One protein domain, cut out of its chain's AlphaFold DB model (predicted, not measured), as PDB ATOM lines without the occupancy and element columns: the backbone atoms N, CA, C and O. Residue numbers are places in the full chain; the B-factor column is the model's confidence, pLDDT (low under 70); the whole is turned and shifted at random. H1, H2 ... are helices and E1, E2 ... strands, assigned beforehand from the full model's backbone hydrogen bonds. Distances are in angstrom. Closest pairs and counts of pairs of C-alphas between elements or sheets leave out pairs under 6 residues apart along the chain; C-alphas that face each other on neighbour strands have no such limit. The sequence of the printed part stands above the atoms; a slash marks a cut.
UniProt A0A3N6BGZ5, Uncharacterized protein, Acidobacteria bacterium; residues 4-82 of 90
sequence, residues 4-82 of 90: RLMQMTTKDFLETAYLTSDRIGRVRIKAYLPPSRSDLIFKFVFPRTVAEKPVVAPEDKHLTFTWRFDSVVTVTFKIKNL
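This is residues 4 to 82 of the 90 residues of an uncharacterized protein of Acidobacteria bacterium (UniProt A0A3N6BGZ5). A twisted four-stranded sheet, E2, E1, E5 and E6, makes a wall with one face bare, and the small hairpin E3 and E4 sits over one corner of its other face, near the first residues of E1, so that the two sheets are only partly face to face. The two short helices lie at the margins, H1 beside E3 and H2 at the end of E6, while residues 46 to 61 form a long looping stretch from E4 back to E5. The printed part has 79 residues, with two named helices and six named strands in the order H1, E1, E2, E3, E4, E5, E6, H2; both sheets are antiparallel, the larger in the order E2, E1, E5, E6. The class is mixed, helices and strands, with under half of the residues in named elements. The whole is compact, with a radius of gyration of the C-alphas of 13.3 A, but elongated in outline, spanning 39 by 24 by 23 A.

In the larger sheet, E5 is residues 62 to 68, 19.4 A long, and E6 is residues 72 to 78, 19.8 A long. E1, residues 17 to 21, begins with C-alpha 17 at (-43.306, -6.721, 2.221) and measures 13.7 A; E2, residues 25 to 28, measures 10.0 A. E3 is residues 31 to 33, 6.5 A, and E4 residues 43 to 45, 6.2 A. H1 is residues 10 to 13, 5.4 A, with C-alpha 10 at (-38.246, -7.501, -5.748). H2 is residues 79 to 82, 5.0 A, and ends with C-alpha 82 at (-34.154, 4.802, 16.483).

E1 and E5, the inner strands, are antiparallel at 164 degrees, with N 20 and O 64 within hydrogen-bond range at 2.8 A. E5 and E6 form a hairpin, with N 65 and O 75 at 2.8 A. On the other side of E1, the hairpin E1 and E2 has N 27 and O 19 at 2.8 A. From edge strand E2 to edge strand E6 the strands' lines turn by 58 degrees. E2 runs on into E3 across a break of 2 residues, at 55 degrees. E3 and E4 form a hairpin, with N 45 and O 31 at 2.8 A. The closest C-alphas of E1 and E4 are those of Ala 17 and Phe 44, 7.8 A apart. Those of H1 and E3 are of Thr 10 and Tyr 32, 4.6 A apart. H1 is only just not on the larger sheet, with 4 pairs of C-alphas within 10 A; H2 only grazes that sheet with its residues 79 to 82. Both helices are too short for an O i to N i+4 pair; each has its 1 O i to N i+3 pair within range.

The two C-alphas farthest apart, those of Arg 37 and Glu 59, are 39.8 A from each other. The link from E4 to E5, 16 residues, is long; within it residues 49 to 50 pair antiparallel with residues 53 to 54. The printed part has no cut, its mean pLDDT is 92.8, and no printed residue is under 70.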
ATOM      1  N   ARG A   4     -36.505 -21.084  -1.426       90.00
ATOM      2  CA  ARG A   4     -37.389 -20.227  -2.229       90.00
ATOM      3  C   ARG A   4     -36.941 -18.769  -2.184       90.00
ATOM      4  O   ARG A   4     -36.940 -18.109  -3.213       90.00
ATOM      5  N   LEU A   5     -36.458 -18.294  -1.033       89.62
ATOM      6  CA  LEU A   5     -35.995 -16.912  -0.853       89.62
ATOM      7  C   LEU A   5     -34.801 -16.550  -1.752       89.62
ATOM      8  O   LEU A   5     -34.624 -15.389  -2.095       89.62
ATOM      9  N   MET A   6     -34.002 -17.531  -2.184       89.75
ATOM     10  CA  MET A   6     -32.878 -17.291  -3.102       89.75
ATOM     11  C   MET A   6     -33.319 -17.035  -4.547       89.75
ATOM     12  O   MET A   6     -32.552 -16.480  -5.324       89.75
ATOM     13  N   GLN A   7     -34.528 -17.464  -4.914       91.69
ATOM     14  CA  GLN A   7     -35.052 -17.368  -6.279       91.69
ATOM     15  C   GLN A   7     -36.008 -16.182  -6.457       91.69
ATOM     16  O   GLN A   7     -36.330 -15.820  -7.585       91.69
ATOM     17  N   MET A   8     -36.460 -15.585  -5.353       93.62
ATOM     18  CA  MET A   8     -37.393 -14.465  -5.369       93.62
ATOM     19  C   MET A   8     -36.710 -13.166  -5.792       93.62
ATOM     20  O   MET A   8     -35.534 -12.913  -5.521       93.62
ATOM     21  N   THR A   9     -37.498 -12.303  -6.409       95.06
ATOM     22  CA  THR A   9     -37.110 -10.975  -6.864       95.06
ATOM     23  C   THR A   9     -37.860  -9.901  -6.083       95.06
ATOM     24  O   THR A   9     -38.793 -10.165  -5.327       95.06
ATOM     25  N   THR A  10     -37.498  -8.637  -6.303       96.25
ATOM     26  CA  THR A  10     -38.246  -7.501  -5.748       96.25
ATOM     27  C   THR A  10     -39.735  -7.557  -6.097       96.25
ATOM     28  O   THR A  10     -40.560  -7.219  -5.253       96.25
ATOM     29  N   LYS A  11     -40.095  -7.985  -7.319       96.19
ATOM     30  CA  LYS A  11     -41.490  -7.984  -7.788       96.19
ATOM     31  C   LYS A  11     -42.378  -8.906  -6.956       96.19
ATOM     32  O   LYS A  11     -43.503  -8.524  -6.649       96.19
ATOM     33  N   ASP A  12     -41.840 -10.044  -6.529       95.62
ATOM     34  CA  ASP A  12     -42.552 -11.040  -5.721       95.62
ATOM     35  C   ASP A  12     -42.935 -10.501  -4.332       95.62
ATOM     36  O   ASP A  12     -43.889 -10.967  -3.708       95.62
ATOM     37  N   PHE A  13     -42.223  -9.471  -3.859       96.38
ATOM     38  CA  PHE A  13     -42.414  -8.891  -2.532       96.38
ATOM     39  C   PHE A  13     -43.046  -7.492  -2.512       96.38
ATOM     40  O   PHE A  13     -43.283  -6.959  -1.428       96.38
ATOM     41  N   LEU A  14     -43.376  -6.898  -3.667       94.81
ATOM     42  CA  LEU A  14     -43.935  -5.535  -3.740       94.81
ATOM     43  C   LEU A  14     -45.225  -5.364  -2.923       94.81
ATOM     44  O   LEU A  14     -45.418  -4.338  -2.265       94.81
ATOM     45  N   GLU A  15     -46.095  -6.376  -2.938       93.88
ATOM     46  CA  GLU A  15     -47.377  -6.347  -2.226       93.88
ATOM     47  C   GLU A  15     -47.359  -7.090  -0.888       93.88
ATOM     48  O   GLU A  15     -48.314  -6.983  -0.114       93.88
ATOM     49  N   THR A  16     -46.281  -7.802  -0.571       96.19
ATOM     50  CA  THR A  16     -46.225  -8.671   0.609       96.19
ATOM     51  C   THR A  16     -45.217  -8.208   1.656       96.19
ATOM     52  O   THR A  16     -45.395  -8.555   2.820       96.19
ATOM     53  N   ALA A  17     -44.236  -7.370   1.298       97.62
ATOM     54  CA  ALA A  17     -43.306  -6.721   2.221       97.62
ATOM     55  C   ALA A  17     -43.454  -5.192   2.175       97.62
ATOM     56  O   ALA A  17     -43.369  -4.570   1.113       97.62
ATOM     57  N   TYR A  18     -43.685  -4.565   3.326       97.88
ATOM     58  CA  TYR A  18     -43.848  -3.115   3.422       97.88
ATOM     59  C   TYR A  18     -43.504  -2.572   4.809       97.88
ATOM     60  O   TYR A  18     -43.582  -3.278   5.815       97.88
ATOM     61  N   LEU A  19     -43.162  -1.287   4.851       97.12
ATOM     62  CA  LEU A  19     -43.177  -0.497   6.076       97.12
ATOM     63  C   LEU A  19     -44.512   0.243   6.192       97.12
ATOM     64  O   LEU A  19     -45.139   0.581   5.190       97.12
ATOM     65  N   THR A  20     -44.926   0.531   7.415       96.44
ATOM     66  CA  THR A  20     -46.018   1.448   7.728       96.44
ATOM     67  C   THR A  20     -45.488   2.498   8.694       96.44
ATOM     68  O   THR A  20     -45.083   2.150   9.803       96.44
ATOM     69  N   SER A  21     -45.455   3.754   8.248       93.31
ATOM     70  CA  SER A  21     -45.209   4.934   9.090       93.31
ATOM     71  C   SER A  21     -46.547   5.593   9.414       93.31
ATOM     72  O   SER A  21     -47.476   5.541   8.603       93.31
ATOM     73  N   ASP A  22     -46.638   6.225  10.581       91.06
ATOM     74  CA  ASP A  22     -47.852   6.913  11.024       91.06
ATOM     75  C   ASP A  22     -48.252   8.048  10.064       91.06
ATOM     76  O   ASP A  22     -49.436   8.261   9.806       91.06
ATOM     77  N   ARG A  23     -47.268   8.762   9.503       93.12
ATOM     78  CA  ARG A  23     -47.496   9.939   8.653       93.12
ATOM     79  C   ARG A  23     -47.667   9.622   7.168       93.12
ATOM     80  O   ARG A  23     -48.411  10.318   6.480       93.12
ATOM     81  N   ILE A  24     -46.933   8.637   6.652       91.56
ATOM     82  CA  ILE A  24     -46.878   8.330   5.207       91.56
ATOM     83  C   ILE A  24     -47.726   7.098   4.864       91.56
ATOM     84  O   ILE A  24     -48.073   6.873   3.705       91.56
ATOM     85  N   GLY A  25     -48.108   6.306   5.865       93.25
ATOM     86  CA  GLY A  25     -48.811   5.053   5.658       93.25
ATOM     87  C   GLY A  25     -47.883   3.998   5.066       93.25
ATOM     88  O   GLY A  25     -46.738   3.834   5.497       93.25
ATOM     89  N   ARG A  26     -48.394   3.228   4.102       95.38
ATOM     90  CA  ARG A  26     -47.707   2.052   3.565       95.38
ATOM     91  C   ARG A  26     -46.617   2.430   2.556       95.38
ATOM     92  O   ARG A  26     -46.900   2.986   1.500       95.38
ATOM     93  N   VAL A  27     -45.386   2.018   2.840       96.25
ATOM     94  CA  VAL A  27     -44.202   2.193   1.994       96.25
ATOM     95  C   VAL A  27     -43.749   0.836   1.464       96.25
ATOM     96  O   VAL A  27     -43.391  -0.065   2.226       96.25
ATOM     97  N   ARG A  28     -43.766   0.685   0.138       96.25
ATOM     98  CA  ARG A  28     -43.314  -0.529  -0.551       96.25
ATOM     99  C   ARG A  28     -41.789  -0.611  -0.589       96.25
ATOM    100  O   ARG A  28     -41.094   0.406  -0.533       96.25
ATOM    101  N   ILE A  29     -41.273  -1.830  -0.715       97.31
ATOM    102  CA  ILE A  29     -39.845  -2.051  -0.943       97.31
ATOM    103  C   ILE A  29     -39.400  -1.427  -2.273       97.31
ATOM    104  O   ILE A  29     -40.129  -1.435  -3.263       97.31
ATOM    105  N   LYS A  30     -38.170  -0.915  -2.292       97.06
ATOM    106  CA  LYS A  30     -37.452  -0.505  -3.504       97.06
ATOM    107  C   LYS A  30     -36.681  -1.678  -4.109       97.06
ATOM    108  O   LYS A  30     -36.596  -1.782  -5.329       97.06
ATOM    109  N   ALA A  31     -36.105  -2.535  -3.267       97.31
ATOM    110  CA  ALA A  31     -35.375  -3.715  -3.713       97.31
ATOM    111  C   ALA A  31     -35.445  -4.852  -2.690       97.31
ATOM    112  O   ALA A  31     -35.509  -4.618  -1.482       97.31
ATOM    113  N   TYR A  32     -35.380  -6.079  -3.192       96.69
ATOM    114  CA  TYR A  32     -35.077  -7.270  -2.416       96.69
ATOM    115  C   TYR A  32     -33.677  -7.755  -2.787       96.69
ATOM    116  O   TYR A  32     -33.370  -7.910  -3.969       96.69
ATOM    117  N   LEU A  33     -32.830  -7.968  -1.781       95.00
ATOM    118  CA  LEU A  33     -31.517  -8.576  -1.955       95.00
ATOM    119  C   LEU A  33     -31.605 -10.017  -1.444       95.00
ATOM    120  O   LEU A  33     -31.715 -10.206  -0.224       95.00
ATOM    121  N   PRO A  34     -31.608 -11.015  -2.345       93.81
ATOM    122  CA  PRO A  34     -31.656 -12.405  -1.939       93.81
ATOM    123  C   PRO A  34     -30.365 -12.797  -1.204       93.81
ATOM    124  O   PRO A  34     -29.331 -12.137  -1.359       93.81
ATOM    125  N   PRO A  35     -30.404 -13.887  -0.428       91.44
ATOM    126  CA  PRO A  35     -29.211 -14.444   0.196       91.44
ATOM    127  C   PRO A  35     -28.176 -14.818  -0.865       91.44
ATOM    128  O   PRO A  35     -28.524 -15.294  -1.948       91.44
ATOM    129  N   SER A  36     -26.901 -14.657  -0.535       86.19
ATOM    130  CA  SER A  36     -25.783 -15.033  -1.399       86.19
ATOM    131  C   SER A  36     -24.938 -16.134  -0.757       86.19
ATOM    132  O   SER A  36     -25.119 -16.489   0.405       86.19
ATOM    133  N   ARG A  37     -23.980 -16.689  -1.511       77.38
ATOM    134  CA  ARG A  37     -23.060 -17.709  -0.977       77.38
ATOM    135  C   ARG A  37     -22.205 -17.199   0.192       77.38
ATOM    136  O   ARG A  37     -21.801 -18.009   1.017       77.38
ATOM    137  N   SER A  38     -21.947 -15.893   0.255       78.56
ATOM    138  CA  SER A  38     -21.113 -15.270   1.293       78.56
ATOM    139  C   SER A  38     -21.929 -14.607   2.405       78.56
ATOM    140  O   SER A  38     -21.417 -14.412   3.501       78.56
ATOM    141  N   ASP A  39     -23.188 -14.258   2.133       76.56
ATOM    142  CA  ASP A  39     -24.105 -13.620   3.079       76.56
ATOM    143  C   ASP A  39     -25.408 -14.428   3.118       76.56
ATOM    144  O   ASP A  39     -26.228 -14.354   2.201       76.56
ATOM    145  N   LEU A  40     -25.587 -15.217   4.180       83.50
ATOM    146  CA  LEU A  40     -26.771 -16.059   4.395       83.50
ATOM    147  C   LEU A  40     -27.992 -15.257   4.876       83.50
ATOM    148  O   LEU A  40     -28.953 -15.836   5.378       83.50
ATOM    149  N   ILE A  41     -27.966 -13.930   4.754       89.31
ATOM    150  CA  ILE A  41     -29.053 -13.033   5.136       89.31
ATOM    151  C   ILE A  41     -29.658 -12.424   3.865       89.31
ATOM    152  O   ILE A  41     -28.952 -12.044   2.937       89.31
ATOM    153  N   PHE A  42     -30.987 -12.308   3.826       92.88
ATOM    154  CA  PHE A  42     -31.689 -11.512   2.816       92.88
ATOM    155  C   PHE A  42     -32.030 -10.129   3.366       92.88
ATOM    156  O   PHE A  42     -32.170  -9.944   4.576       92.88
ATOM    157  N   LYS A  43     -32.214  -9.149   2.479       94.62
ATOM    158  CA  LYS A  43     -32.503  -7.765   2.883       94.62
ATOM    159  C   LYS A  43     -33.677  -7.207   2.093       94.62
ATOM    160  O   LYS A  43     -33.739  -7.337   0.873       94.62
ATOM    161  N   PHE A  44     -34.577  -6.529   2.797       96.88
ATOM    162  CA  PHE A  44     -35.583  -5.661   2.192       96.88
ATOM    163  C   PHE A  44     -35.082  -4.224   2.246       96.88
ATOM    164  O   PHE A  44     -34.827  -3.683   3.322       96.88
ATOM    165  N   VAL A  45     -34.923  -3.612   1.080       96.25
ATOM    166  CA  VAL A  45     -34.455  -2.235   0.943       96.25
ATOM    167  C   VAL A  45     -35.658  -1.346   0.680       96.25
ATOM    168  O   VAL A  45     -36.375  -1.534  -0.303       96.25
ATOM    169  N   PHE A  46     -35.854  -0.351   1.536       96.25
ATOM    170  CA  PHE A  46     -36.919   0.642   1.418       96.25
ATOM    171  C   PHE A  46     -36.366   1.970   0.884       96.25
ATOM    172  O   PHE A  46     -35.188   2.275   1.097       96.25
ATOM    173  N   PRO A  47     -37.173   2.770   0.164       95.12
ATOM    174  CA  PRO A  47     -36.764   4.120  -0.202       95.12
ATOM    175  C   PRO A  47     -36.579   4.977   1.059       95.12
ATOM    176  O   PRO A  47     -37.262   4.781   2.061       95.12
ATOM    177  N   ARG A  48     -35.662   5.949   1.010       91.56
ATOM    178  CA  ARG A  48     -35.466   6.908   2.112       91.56
ATOM    179  C   ARG A  48     -36.561   7.973   2.154       91.56
ATOM    180  O   ARG A  48     -36.884   8.478   3.225       91.56
ATOM    181  N   THR A  49     -37.127   8.299   0.996       93.00
ATOM    182  CA  THR A  49     -38.162   9.316   0.827       93.00
ATOM    183  C   THR A  49     -39.306   8.798  -0.041       93.00
ATOM    184  O   THR A  49     -39.100   7.994  -0.950       93.00
ATOM    185  N   VAL A  50     -40.520   9.267   0.238       92.56
ATOM    186  CA  VAL A  50     -41.730   9.035  -0.562       92.56
ATOM    187  C   VAL A  50     -42.420  10.382  -0.733       92.56
ATOM    188  O   VAL A  50     -42.675  11.058   0.259       92.56
ATOM    189  N   ALA A  51     -42.690  10.784  -1.981       89.06
ATOM    190  CA  ALA A  51     -43.207  12.121  -2.301       89.06
ATOM    191  C   ALA A  51     -42.405  13.234  -1.590       89.06
ATOM    192  O   ALA A  51     -42.967  14.064  -0.883       89.06
ATOM    193  N   GLU A  52     -41.070  13.157  -1.701       90.38
ATOM    194  CA  GLU A  52     -40.093  14.083  -1.094       90.38
ATOM    195  C   GLU A  52     -40.071  14.123   0.447       90.38
ATOM    196  O   GLU A  52     -39.226  14.788   1.041       90.38
ATOM    197  N   LYS A  53     -40.927  13.349   1.125       89.50
ATOM    198  CA  LYS A  53     -40.956  13.246   2.588       89.50
ATOM    199  C   LYS A  53     -40.105  12.066   3.066       89.50
ATOM    200  O   LYS A  53     -40.244  10.975   2.510       89.50
ATOM    201  N   PRO A  54     -39.269  12.227   4.108       91.25
ATOM    202  CA  PRO A  54     -38.560  11.111   4.734       91.25
ATOM    203  C   PRO A  54     -39.530  10.044   5.235       91.25
ATOM    204  O   PRO A  54     -40.500  10.383   5.912       91.25
ATOM    205  N   VAL A  55     -39.250   8.772   4.932       91.25
ATOM    206  CA  VAL A  55     -40.066   7.623   5.378       91.25
ATOM    207  C   VAL A  55     -40.114   7.511   6.900       91.25
ATOM    208  O   VAL A  55     -41.111   7.055   7.448       91.25
ATOM    209  N   VAL A  56     -39.041   7.937   7.566       89.31
ATOM    210  CA  VAL A  56     -38.955   8.016   9.020       89.31
ATOM    211  C   VAL A  56     -38.670   9.457   9.403       89.31
ATOM    212  O   VAL A  56     -37.693  10.036   8.921       89.31
ATOM    213  N   ALA A  57     -39.505  10.024  10.266       89.00
ATOM    214  CA  ALA A  57     -39.324  11.362  10.802       89.00
ATOM    215  C   ALA A  57     -39.586  11.385  12.326       89.00
ATOM    216  O   ALA A  57     -40.263  10.492  12.834       89.00
ATOM    217  N   PRO A  58     -39.048  12.366  13.081       88.19
ATOM    218  CA  PRO A  58     -39.227  12.445  14.536       88.19
ATOM    219  C   PRO A  58     -40.686  12.479  15.004       88.19
ATOM    220  O   PRO A  58     -40.967  12.144  16.153       88.19
ATOM    221  N   GLU A  59     -41.599  12.917  14.136       88.62
ATOM    222  CA  GLU A  59     -43.023  13.048  14.436       88.62
ATOM    223  C   GLU A  59     -43.765  11.704  14.375       88.62
ATOM    224  O   GLU A  59     -44.849  11.573  14.947       88.62
ATOM    225  N   ASP A  60     -43.194  10.703  13.699       90.38
ATOM    226  CA  ASP A  60     -43.721   9.343  13.701       90.38
ATOM    227  C   ASP A  60     -43.530   8.732  15.104       90.38
ATOM    228  O   ASP A  60     -42.457   8.812  15.704       90.38
ATOM    229  N   LYS A  61     -44.559   8.081  15.656       92.75
ATOM    230  CA  LYS A  61     -44.436   7.352  16.930       92.75
ATOM    231  C   LYS A  61     -43.855   5.970  16.679       92.75
ATOM    232  O   LYS A  61     -42.985   5.509  17.432       92.75
ATOM    233  N   HIS A  62     -44.330   5.322  15.619       94.94
ATOM    234  CA  HIS A  62     -43.963   3.963  15.265       94.94
ATOM    235  C   HIS A  62     -43.617   3.817  13.784       94.94
ATOM    236  O   HIS A  62     -44.157   4.488  12.909       94.94
ATOM    237  N   LEU A  63     -42.740   2.856  13.518       95.50
ATOM    238  CA  LEU A  63     -42.519   2.294  12.195       95.50
ATOM    239  C   LEU A  63     -42.759   0.794  12.284       95.50
ATOM    240  O   LEU A  63     -42.121   0.119  13.089       95.50
ATOM    241  N   THR A  64     -43.665   0.263  11.474       97.25
ATOM    242  CA  THR A  64     -43.974  -1.171  11.482       97.25
ATOM    243  C   THR A  64     -43.543  -1.812  10.179       97.25
ATOM    244  O   THR A  64     -44.039  -1.458   9.117       97.25
ATOM    245  N   PHE A  65     -42.643  -2.784  10.256       97.69
ATOM    246  CA  PHE A  65     -42.352  -3.691   9.159       97.69
ATOM    247  C   PHE A  65     -43.356  -4.836   9.163       97.69
ATOM    248  O   PHE A  65     -43.577  -5.465  10.195       97.69
ATOM    249  N   THR A  66     -43.955  -5.108   8.007       98.19
ATOM    250  CA  THR A  66     -44.785  -6.289   7.775       98.19
ATOM    251  C   THR A  66     -44.263  -7.037   6.566       98.19
ATOM    252  O   THR A  66     -44.062  -6.447   5.504       98.19
ATOM    253  N   TRP A  67     -44.109  -8.346   6.713       97.50
ATOM    254  CA  TRP A  67     -43.791  -9.245   5.619       97.50
ATOM    255  C   TRP A  67     -44.667 -10.485   5.682       97.50
ATOM    256  O   TRP A  67     -44.758 -11.147   6.713       97.50
ATOM    257  N   ARG A  68     -45.338 -10.778   4.570       95.88
ATOM    258  CA  ARG A  68     -46.144 -11.981   4.385       95.88
ATOM    259  C   ARG A  68     -45.428 -12.912   3.420       95.88
ATOM    260  O   ARG A  68     -45.191 -12.547   2.272       95.88
ATOM    261  N   PHE A  69     -45.094 -14.103   3.888       90.94
ATOM    262  CA  PHE A  69     -44.617 -15.187   3.035       90.94
ATOM    263  C   PHE A  69     -45.454 -16.431   3.339       90.94
ATOM    264  O   PHE A  69     -46.640 -16.419   3.028       90.94
ATOM    265  N   ASP A  70     -44.917 -17.441   4.026       90.88
ATOM    266  CA  ASP A  70     -45.741 -18.542   4.561       90.88
ATOM    267  C   ASP A  70     -46.428 -18.178   5.882       90.88
ATOM    268  O   ASP A  70     -47.451 -18.745   6.254       90.88
ATOM    269  N   SER A  71     -45.850 -17.223   6.606       91.94
ATOM    270  CA  SER A  71     -46.403 -16.645   7.825       91.94
ATOM    271  C   SER A  71     -46.292 -15.126   7.766       91.94
ATOM    272  O   SER A  71     -45.597 -14.564   6.909       91.94
ATOM    273  N   VAL A  72     -47.020 -14.453   8.655       95.94
ATOM    274  CA  VAL A  72     -46.953 -13.000   8.785       95.94
ATOM    275  C   VAL A  72     -45.921 -12.659   9.846       95.94
ATOM    276  O   VAL A  72     -46.088 -12.991  11.018       95.94
ATOM    277  N   VAL A  73     -44.869 -11.970   9.427       95.88
ATOM    278  CA  VAL A  73     -43.889 -11.361  10.321       95.88
ATOM    279  C   VAL A  73     -44.234  -9.888  10.460       95.88
ATOM    280  O   VAL A  73     -44.339  -9.169   9.463       95.88
ATOM    281  N   THR A  74     -44.376  -9.431  11.700       97.19
ATOM    282  CA  THR A  74     -44.589  -8.020  12.017       97.19
ATOM    283  C   THR A  74     -43.605  -7.585  13.089       97.19
ATOM    284  O   THR A  74     -43.488  -8.227  14.130       97.19
ATOM    285  N   VAL A  75     -42.895  -6.489  12.832       96.69
ATOM    286  CA  VAL A  75     -41.949  -5.891  13.780       96.69
ATOM    287  C   VAL A  75     -42.230  -4.402  13.866       96.69
ATOM    288  O   VAL A  75     -42.185  -3.704  12.854       96.69
ATOM    289  N   THR A  76     -42.506  -3.910  15.070       96.56
ATOM    290  CA  THR A  76     -42.778  -2.492  15.318       96.56
ATOM    291  C   THR A  76     -41.625  -1.856  16.077       96.56
ATOM    292  O   THR A  76     -41.238  -2.306  17.155       96.56
ATOM    293  N   PHE A  77     -41.113  -0.761  15.532       94.12
ATOM    294  CA  PHE A  77     -40.056   0.048  16.110       94.12
ATOM    295  C   PHE A  77     -40.646   1.342  16.664       94.12
ATOM    296  O   PHE A  77     -41.428   2.013  15.993       94.12
ATOM    297  N   LYS A  78     -40.248   1.720  17.881       94.00
ATOM    298  CA  LYS A  78     -40.550   3.046  18.438       94.00
ATOM    299  C   LYS A  78     -39.524   4.030  17.901       94.00
ATOM    300  O   LYS A  78     -38.339   3.862  18.182       94.00
ATOM    301  N   ILE A  79     -39.961   5.064  17.188       91.50
ATOM    302  CA  ILE A  79     -39.042   5.998  16.518       91.50
ATOM    303  C   ILE A  79     -38.104   6.675  17.502       91.50
ATOM    304  O   ILE A  79     -36.912   6.743  17.243       91.50
ATOM    305  N   LYS A  80     -38.594   7.055  18.686       89.81
ATOM    306  CA  LYS A  80     -37.758   7.629  19.752       89.81
ATOM    307  C   LYS A  80     -36.518   6.790  20.115       89.81
ATOM    308  O   LYS A  80     -35.553   7.352  20.610       89.81
ATOM    309  N   ASN A  81     -36.543   5.474  19.873       89.06
ATOM    310  CA  ASN A  81     -35.421   4.564  20.129       89.06
ATOM    311  C   ASN A  81     -34.496   4.393  18.910       89.06
ATOM    312  O   ASN A  81     -33.417   3.832  19.047       89.06
ATOM    313  N   LEU A  82     -34.936   4.816  17.722       85.00
ATOM    314  CA  LEU A  82     -34.154   4.802  16.483       85.00
ATOM    315  C   LEU A  82     -33.416   6.128  16.242       85.00
ATOM    316  O   LEU A  82     -32.585   6.212  15.343       85.00
TER     317      LEU A  82